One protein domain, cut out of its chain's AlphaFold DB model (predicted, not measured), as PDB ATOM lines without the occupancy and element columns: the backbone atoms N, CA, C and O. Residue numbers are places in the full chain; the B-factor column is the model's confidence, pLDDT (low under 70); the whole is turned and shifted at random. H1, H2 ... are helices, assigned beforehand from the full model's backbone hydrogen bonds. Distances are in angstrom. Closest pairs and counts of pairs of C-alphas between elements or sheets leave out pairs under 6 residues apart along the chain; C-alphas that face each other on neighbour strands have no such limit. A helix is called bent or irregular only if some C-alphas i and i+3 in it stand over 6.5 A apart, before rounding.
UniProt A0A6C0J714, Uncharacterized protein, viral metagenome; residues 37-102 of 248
ATOM      1  N   HIS A  37     -26.420  23.699  73.287       88.94
ATOM      2  CA  HIS A  37     -27.618  23.420  74.077       88.94
ATOM      3  C   HIS A  37     -27.573  22.052  74.795       88.94
ATOM      4  O   HIS A  37     -27.847  21.964  75.990       88.94
ATOM      5  N   TRP A  38     -27.135  21.000  74.105       91.50
ATOM      6  CA  TRP A  38     -27.132  19.605  74.557       91.50
ATOM      7  C   TRP A  38     -25.899  19.188  75.371       91.50
ATOM      8  O   TRP A  38     -25.821  18.040  75.805       91.50
ATOM      9  N   LEU A  39     -24.923  20.076  75.598       87.94
ATOM     10  CA  LEU A  39     -23.669  19.713  76.278       87.94
ATOM     11  C   LEU A  39     -23.906  19.132  77.679       87.94
ATOM     12  O   LEU A  39     -23.284  18.141  78.048       87.94
ATOM     13  N   ASN A  40     -24.871  19.684  78.417       89.69
ATOM     14  CA  ASN A  40     -25.210  19.232  79.767       89.69
ATOM     15  C   ASN A  40     -26.315  18.169  79.806       89.69
ATOM     16  O   ASN A  40     -26.751  17.799  80.892       89.69
ATOM     17  N   TYR A  41     -26.814  17.697  78.664       94.00
ATOM     18  CA  TYR A  41     -27.933  16.761  78.623       94.00
ATOM     19  C   TYR A  41     -27.489  15.342  78.992       94.00
ATOM     20  O   TYR A  41     -26.668  14.759  78.298       94.00
ATOM     21  N   ARG A  42     -28.022  14.765  80.072       93.50
ATOM     22  CA  ARG A  42     -27.546  13.488  80.638       93.50
ATOM     23  C   ARG A  42     -28.640  12.425  80.638       93.50
ATOM     24  O   ARG A  42     -29.010  11.919  81.694       93.50
ATOM     25  N   LEU A  43     -29.150  12.075  79.450       96.06
ATOM     26  CA  LEU A  43     -30.269  11.130  79.289       96.06
ATOM     27  C   LEU A  43     -30.102   9.864  80.140       96.06
ATOM     28  O   LEU A  43     -30.994   9.531  80.912       96.06
ATOM     29  N   GLY A  44     -28.943   9.201  80.057       95.00
ATOM     30  CA  GLY A  44     -28.675   7.981  80.821       95.00
ATOM     31  C   GLY A  44     -28.918   8.153  82.322       95.00
ATOM     32  O   GLY A  44     -29.671   7.390  82.921       95.00
ATOM     33  N   ASP A  45     -28.341   9.201  82.907       94.44
ATOM     34  CA  ASP A  45     -28.416   9.480  84.343       94.44
ATOM     35  C   ASP A  45     -29.826   9.892  84.786       94.44
ATOM     36  O   ASP A  45     -30.236   9.597  85.910       94.44
ATOM     37  N   ILE A  46     -30.592  10.535  83.899       96.25
ATOM     38  CA  ILE A  46     -31.993  10.894  84.136       96.25
ATOM     39  C   ILE A  46     -32.861   9.634  84.208       96.25
ATOM     40  O   ILE A  46     -33.602   9.465  85.178       96.25
ATOM     41  N   ILE A  47     -32.740   8.729  83.229       97.44
ATOM     42  CA  ILE A  47     -33.550   7.501  83.160       97.44
ATOM     43  C   ILE A  47     -33.298   6.604  84.373       97.44
ATOM     44  O   ILE A  47     -34.250   6.105  84.978       97.44
ATOM     45  N   ILE A  48     -32.034   6.421  84.767       95.19
ATOM     46  CA  ILE A  48     -31.699   5.555  85.910       95.19
ATOM     47  C   ILE A  48     -31.916   6.236  87.267       95.19
ATOM     48  O   ILE A  48     -31.808   5.581  88.307       95.19
ATOM     49  N   GLY A  49     -32.209   7.540  87.276       93.81
ATOM     50  CA  GLY A  49     -32.478   8.343  88.470       93.81
ATOM     51  C   GLY A  49     -31.244   8.858  89.205       93.81
ATOM     52  O   GLY A  49     -31.354   9.300  90.347       93.81
ATOM     53  N   GLU A  50     -30.062   8.814  88.596       91.94
ATOM     54  CA  GLU A  50     -28.830   9.303  89.219       91.94
ATOM     55  C   GLU A  50     -28.889  10.816  89.481       91.94
ATOM     56  O   GLU A  50     -28.589  11.244  90.597       91.94
ATOM     57  N   CYS A  51     -29.420  11.597  88.530       91.44
ATOM     58  CA  CYS A  51     -29.621  13.040  88.703       91.44
ATOM     59  C   CYS A  51     -30.710  13.404  89.728       91.44
ATOM     60  O   CYS A  51     -30.758  14.537  90.193       91.44
ATOM     61  N   TYR A  52     -31.597  12.472  90.090       90.38
ATOM     62  CA  TYR A  52     -32.652  12.723  91.078       90.38
ATOM     63  C   TYR A  52     -32.210  12.396  92.511       90.38
ATOM     64  O   TYR A  52     -32.560  13.103  93.465       90.38
ATOM     65  N   ARG A  53     -31.446  11.304  92.670       88.31
ATOM     66  CA  ARG A  53     -30.993  10.809  93.980       88.31
ATOM     67  C   ARG A  53     -29.955  11.727  94.624       88.31
ATOM     68  O   ARG A  53     -29.948  11.856  95.843       88.31
ATOM     69  N   LYS A  54     -29.114  12.393  93.830       87.69
ATOM     70  CA  LYS A  54     -28.127  13.365  94.322       87.69
ATOM     71  C   LYS A  54     -28.795  14.720  94.549       87.69
ATOM     72  O   LYS A  54     -29.297  15.322  93.602       87.69
ATOM     73  N   SER A  55     -28.794  15.214  95.787       83.06
ATOM     74  CA  SER A  55     -29.478  16.465  96.166       83.06
ATOM     75  C   SER A  55     -29.043  17.662  95.309       83.06
ATOM     76  O   SER A  55     -29.895  18.408  94.829       83.06
ATOM     77  N   TRP A  56     -27.745  17.787  95.025       85.00
ATOM     78  CA  TRP A  56     -27.188  18.861  94.193       85.00
ATOM     79  C   TRP A  56     -27.541  18.748  92.700       85.00
ATOM     80  O   TRP A  56     -27.499  19.749  91.989       85.00
ATOM     81  N   GLU A  57     -27.927  17.566  92.206       90.00
ATOM     82  CA  GLU A  57     -28.370  17.372  90.814       90.00
ATOM     83  C   GLU A  57     -29.899  17.441  90.670       90.00
ATOM     84  O   GLU A  57     -30.409  17.601  89.559       90.00
ATOM     85  N   ARG A  58     -30.654  17.404  91.776       91.56
ATOM     86  CA  ARG A  58     -32.125  17.397  91.744       91.56
ATOM     87  C   ARG A  58     -32.706  18.650  91.090       91.56
ATOM     88  O   ARG A  58     -33.690  18.556  90.362       91.56
ATOM     89  N   LYS A  59     -32.071  19.812  91.287       93.75
ATOM     90  CA  LYS A  59     -32.454  21.061  90.604       93.75
ATOM     91  C   LYS A  59     -32.330  20.934  89.083       93.75
ATOM     92  O   LYS A  59     -33.196  21.424  88.370       93.75
ATOM     93  N   TYR A  60     -31.286  20.256  88.604       95.25
ATOM     94  CA  TYR A  60     -31.111  19.955  87.184       95.25
ATOM     95  C   TYR A  60     -32.166  18.955  86.688       95.25
ATOM     96  O   TYR A  60     -32.783  19.192  85.656       95.25
ATOM     97  N   PHE A  61     -32.443  17.883  87.437       95.25
ATOM     98  CA  PHE A  61     -33.499  16.928  87.071       95.25
ATOM     99  C   PHE A  61     -34.869  17.614  86.922       95.25
ATOM    100  O   PHE A  61     -35.578  17.391  85.943       95.25
ATOM    101  N   ASN A  62     -35.221  18.492  87.863       94.19
ATOM    102  CA  ASN A  62     -36.491  19.219  87.842       94.19
ATOM    103  C   ASN A  62     -36.568  20.271  86.722       94.19
ATOM    104  O   ASN A  62     -37.663  20.708  86.382       94.19
ATOM    105  N   SER A  63     -35.438  20.691  86.145       96.06
ATOM    106  CA  SER A  63     -35.410  21.679  85.065       96.06
ATOM    107  C   SER A  63     -35.379  21.067  83.663       96.06
ATOM    108  O   SER A  63     -35.446  21.822  82.696       96.06
ATOM    109  N   ILE A  64     -35.324  19.736  83.519       97.00
ATOM    110  CA  ILE A  64     -35.194  19.058  82.216       97.00
ATOM    111  C   ILE A  64     -36.290  19.450  81.226       97.00
ATOM    112  O   ILE A  64     -35.971  19.718  80.074       97.00
ATOM    113  N   GLU A  65     -37.553  19.527  81.645       95.81
ATOM    114  CA  GLU A  65     -38.655  19.892  80.738       95.81
ATOM    115  C   GLU A  65     -38.511  21.322  80.196       95.81
ATOM    116  O   GLU A  65     -38.812  21.574  79.033       95.81
ATOM    117  N   LYS A  66     -37.966  22.239  81.007       96.31
ATOM    118  CA  LYS A  66     -37.683  23.623  80.602       96.31
ATOM    119  C   LYS A  66     -36.410  23.734  79.761       96.31
ATOM    120  O   LYS A  66     -36.373  24.502  78.807       96.31
ATOM    121  N   LEU A  67     -35.352  23.021  80.146       96.06
ATOM    122  CA  LEU A  67     -34.054  23.078  79.474       96.06
ATOM    123  C   LEU A  67     -34.068  22.343  78.138       96.06
ATOM    124  O   LEU A  67     -33.387  22.781  77.227       96.06
ATOM    125  N   TYR A  68     -34.819  21.249  78.034       96.81
ATOM    126  CA  TYR A  68     -34.833  20.336  76.894       96.81
ATOM    127  C   TYR A  68     -36.276  19.957  76.538       96.81
ATOM    128  O   TYR A  68     -36.651  18.779  76.643       96.81
ATOM    129  N   PRO A  69     -37.122  20.931  76.158       96.50
ATOM    130  CA  PRO A  69     -38.518  20.660  75.850       96.50
ATOM    131  C   PRO A  69     -38.625  19.630  74.721       96.50
ATOM    132  O   PRO A  69     -37.848  19.646  73.767       96.50
ATOM    133  N   ASN A  70     -39.583  18.709  74.840       96.38
ATOM    134  CA  ASN A  70     -39.838  17.615  73.889       96.38
ATOM    135  C   ASN A  70     -38.700  16.591  73.691       96.38
ATOM    136  O   ASN A  70     -38.842  15.690  72.851       96.38
ATOM    137  N   SER A  71     -37.621  16.677  74.476       98.31
ATOM    138  CA  SER A  71     -36.576  15.649  74.538       98.31
ATOM    139  C   SER A  71     -37.111  14.315  75.066       98.31
ATOM    140  O   SER A  71     -38.148  14.259  75.739       98.31
ATOM    141  N   ILE A  72     -36.390  13.224  74.801       98.56
ATOM    142  CA  ILE A  72     -36.680  11.892  75.347       98.56
ATOM    143  C   ILE A  72     -36.763  11.970  76.873       98.56
ATOM    144  O   ILE A  72     -37.718  11.461  77.455       98.56
ATOM    145  N   ALA A  73     -35.814  12.651  77.523       98.12
ATOM    146  CA  ALA A  73     -35.795  12.791  78.972       98.12
ATOM    147  C   ALA A  73     -37.005  13.573  79.506       98.12
ATOM    148  O   ALA A  73     -37.626  13.133  80.473       98.12
ATOM    149  N   ALA A  74     -37.371  14.695  78.877       98.31
ATOM    150  CA  ALA A  74     -38.529  15.488  79.291       98.31
ATOM    151  C   ALA A  74     -39.829  14.676  79.192       98.31
ATOM    152  O   ALA A  74     -40.603  14.600  80.149       98.31
ATOM    153  N   ILE A  75     -40.035  13.990  78.064       98.56
ATOM    154  CA  ILE A  75     -41.215  13.144  77.854       98.56
ATOM    155  C   ILE A  75     -41.220  11.971  78.838       98.56
ATOM    156  O   ILE A  75     -42.270  11.634  79.389       98.56
ATOM    157  N   TYR A  76     -40.060  11.364  79.095       98.50
ATOM    158  CA  TYR A  76     -39.921  10.272  80.052       98.50
ATOM    159  C   TYR A  76     -40.296  10.710  81.467       98.50
ATOM    160  O   TYR A  76     -41.103  10.043  82.113       98.50
ATOM    161  N   ILE A  77     -39.776  11.846  81.941       97.06
ATOM    162  CA  ILE A  77     -40.110  12.393  83.265       97.06
ATOM    163  C   ILE A  77     -41.618  12.632  83.366       97.06
ATOM    164  O   ILE A  77     -42.246  12.154  84.312       97.06
ATOM    165  N   LYS A  78     -42.223  13.279  82.364       97.06
ATOM    166  CA  LYS A  78     -43.669  13.541  82.331       97.06
ATOM    167  C   LYS A  78     -44.492  12.252  82.400       97.06
ATOM    168  O   LYS A  78     -45.423  12.156  83.196       97.06
ATOM    169  N   LYS A  79     -44.124  11.232  81.617       97.56
ATOM    170  CA  LYS A  79     -44.821   9.934  81.586       97.56
ATOM    171  C   LYS A  79     -44.594   9.082  82.834       97.56
ATOM    172  O   LYS A  79     -45.399   8.199  83.086       97.56
ATOM    173  N   THR A  80     -43.539   9.318  83.608       96.88
ATOM    174  CA  THR A  80     -43.188   8.473  84.764       96.88
ATOM    175  C   THR A  80     -43.430   9.137  86.115       96.88
ATOM    176  O   THR A  80     -43.404   8.451  87.133       96.88
ATOM    177  N   ASN A  81     -43.706  10.444  86.169       93.81
ATOM    178  CA  ASN A  81     -43.828  11.178  87.432       93.81
ATOM    179  C   ASN A  81     -44.881  10.572  88.385       93.81
ATOM    180  O   ASN A  81     -44.632  10.430  89.582       93.81
ATOM    181  N   HIS A  82     -46.023  10.122  87.864       94.56
ATOM    182  CA  HIS A  82     -47.079   9.503  88.673       94.56
ATOM    183  C   HIS A  82     -46.663   8.165  89.322       94.56
ATOM    184  O   HIS A  82     -47.246   7.762  90.322       94.56
ATOM    185  N   LEU A  83     -45.608   7.509  88.823       95.12
ATOM    186  CA  LEU A  83     -45.136   6.202  89.301       95.12
ATOM    187  C   LEU A  83     -44.303   6.272  90.594       95.12
ATOM    188  O   LEU A  83     -43.821   5.243  91.067       95.12
ATOM    189  N   LYS A  84     -44.098   7.469  91.169       88.31
ATOM    190  CA  LYS A  84     -43.315   7.694  92.405       88.31
ATOM    191  C   LYS A  84     -41.962   6.964  92.362       88.31
ATOM    192  O   LYS A  84     -41.129   7.325  91.535       88.31
ATOM    193  N   HIS A  85     -41.736   5.961  93.214       81.44
ATOM    194  CA  HIS A  85     -40.475   5.213  93.304       81.44
ATOM    195  C   HIS A  85     -40.175   4.359  92.058       81.44
ATOM    196  O   HIS A  85     -39.007   4.160  91.730       81.44
ATOM    197  N   ASN A  86     -41.203   3.956  91.304       88.88
ATOM    198  CA  ASN A  86     -41.085   3.115  90.104       88.88
ATOM    199  C   ASN A  86     -40.835   3.922  88.816       88.88
ATOM    200  O   ASN A  86     -40.915   3.390  87.707       88.88
ATOM    201  N   ARG A  87     -40.557   5.227  88.934       93.62
ATOM    202  CA  ARG A  87     -40.352   6.112  87.777       93.62
ATOM    203  C   ARG A  87     -39.028   5.886  87.045       93.62
ATOM    204  O   ARG A  87     -38.920   6.209  85.866       93.62
ATOM    205  N   PHE A  88     -38.004   5.380  87.726       95.88
ATOM    206  CA  PHE A  88     -36.667   5.188  87.155       95.88
ATOM    207  C   PHE A  88     -36.527   3.796  86.541       95.88
ATOM    208  O   PHE A  88     -37.180   2.860  86.988       95.88
ATOM    209  N   ASN A  89     -35.653   3.649  85.542       95.50
ATOM    210  CA  ASN A  89     -35.410   2.386  84.829       95.50
ATOM    211  C   ASN A  89     -36.655   1.757  84.169       95.50
ATOM    212  O   ASN A  89     -36.668   0.560  83.886       95.50
ATOM    213  N   ASN A  90     -37.700   2.535  83.880       96.44
ATOM    214  CA  ASN A  90     -38.896   2.039  83.208       96.44
ATOM    215  C   ASN A  90     -38.641   1.894  81.698       96.44
ATOM    216  O   ASN A  90     -38.987   2.756  80.885       96.44
ATOM    217  N   MET A  91     -38.008   0.781  81.325       96.81
ATOM    218  CA  MET A  91     -37.609   0.505  79.943       96.81
ATOM    219  C   MET A  91     -38.793   0.422  78.981       96.81
ATOM    220  O   MET A  91     -38.633   0.770  77.819       96.81
ATOM    221  N   ASN A  92     -39.982   0.023  79.446       96.62
ATOM    222  CA  ASN A  92     -41.177  -0.030  78.602       96.62
ATOM    223  C   ASN A  92     -41.635   1.365  78.165       96.62
ATOM    224  O   ASN A  92     -41.983   1.556  76.999       96.62
ATOM    225  N   ILE A  93     -41.592   2.348  79.070       97.94
ATOM    226  CA  ILE A  93     -41.910   3.740  78.732       97.94
ATOM    227  C   ILE A  93     -40.826   4.337  77.833       97.94
ATOM    228  O   ILE A  93     -41.170   4.980  76.844       97.94
ATOM    229  N   LEU A  94     -39.542   4.107  78.127       98.50
ATOM    230  CA  LEU A  94     -38.448   4.607  77.286       98.50
ATOM    231  C   LEU A  94     -38.534   4.058  75.854       98.50
ATOM    232  O   LEU A  94     -38.487   4.824  74.898       98.50
ATOM    233  N   ASP A  95     -38.718   2.749  75.714       98.19
ATOM    234  CA  ASP A  95     -38.891   2.059  74.434       98.19
ATOM    235  C   ASP A  95     -40.109   2.589  73.655       98.19
ATOM    236  O   ASP A  95     -40.018   2.859  72.459       98.19
ATOM    237  N   LYS A  96     -41.233   2.852  74.340       98.25
ATOM    238  CA  LYS A  96     -42.392   3.509  73.717       98.25
ATOM    239  C   LYS A  96     -42.054   4.911  73.203       98.25
ATOM    240  O   LYS A  96     -42.391   5.218  72.070       98.25
ATOM    241  N   ILE A  97     -41.352   5.734  73.985       98.62
ATOM    242  CA  ILE A  97     -40.948   7.086  73.560       98.62
ATOM    243  C   ILE A  97     -40.034   7.032  72.334       98.62
ATOM    244  O   ILE A  97     -40.187   7.852  71.431       98.62
ATOM    245  N   VAL A  98     -39.094   6.083  72.295       98.44
ATOM    246  CA  VAL A  98     -38.217   5.891  71.133       98.44
ATOM    247  C   VAL A  98     -39.045   5.536  69.906       98.44
ATOM    248  O   VAL A  98     -38.920   6.230  68.905       98.44
ATOM    249  N   ARG A  99     -39.938   4.538  69.997       97.75
ATOM    250  CA  ARG A  99     -40.834   4.172  68.886       97.75
ATOM    251  C   ARG A  99     -41.684   5.343  68.402       97.75
ATOM    252  O   ARG A  99     -41.752   5.567  67.201       97.75
ATOM    253  N   ASP A 100     -42.271   6.109  69.321       98.06
ATOM    254  CA  ASP A 100     -43.117   7.263  68.991       98.06
ATOM    255  C   ASP A 100     -42.326   8.369  68.253       98.06
ATOM    256  O   ASP A 100     -42.903   9.146  67.495       98.06
ATOM    257  N   LYS A 101     -41.001   8.458  68.458       97.56
ATOM    258  CA  LYS A 101     -40.104   9.407  67.769       97.56
ATOM    259  C   LYS A 101     -39.382   8.820  66.552       97.56
ATOM    260  O   LYS A 101     -38.695   9.549  65.828       97.56
ATOM    261  N   THR A 102     -39.486   7.517  66.334       97.56
ATOM    262  CA  THR A 102     -38.843   6.845  65.211       97.56
ATOM    263  C   THR A 102     -39.568   7.186  63.913       97.56
ATOM    264  O   THR A 102     -40.787   7.115  63.803       97.56
TER     265      THR A 102
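This is residues 37 to 102 of the 248 residues of an uncharacterized protein of viral metagenome (UniProt A0A6C0J714). Kinked helix H4 stands in the middle, with H5 folded back along it as a helical hairpin and H1 beside its first part. H3 meets H4 at a corner, and short H2 meets H3 at another. The 66 printed residues include five named helices, H1 to H5 in chain order, and no named strand: all helix. The whole is compact, radius of gyration of the C-alphas 11.1 A, spanning 32 by 29 by 17 A.

Find C-alpha 72 at (-36.680, 11.892, 75.347); H4 runs to residue 87, 14.2 A, kinked 94 degrees near residue 81 and irregular, with C-alphas 82 and 85 9.1 A apart. H5, residues 91 to 101, 15.3 A, ends at (-40.104, 9.407, 67.769). H3, residues 55 to 67, 18.5 A, is irregular: C-alphas 62 and 65 are 7.5 A apart. H1 is residues 43 to 48, H2 50 to 53.

From the hub, H4, look to H5: they touch, closest C-alphas Tyr 76 and Leu 94, 6.5 A, a shallow tilt of 23 degrees, opposite ways. H1 touches residues 72 to 76 of H4 alone, closest C-alphas Leu 43 and Ala 73, 5.8 A. H3 and H4 touch only at the corner, closest C-alphas Glu 65 and Ala 74, 4.6 A. So do H2 and H3, closest C-alphas Tyr 52 and Arg 58, 4.8 A. Every O i to N i+4 pair is within hydrogen-bond range in H1 and H5, 5 of 9 in H3, 6 of 12 in H4; H2 is too short for one.

The C-alphas farthest apart, Ser 55 and Thr 102, are 33.7 A apart. The printed part has no cut, its four links are tight, and no printed residue is under 70 in pLDDT.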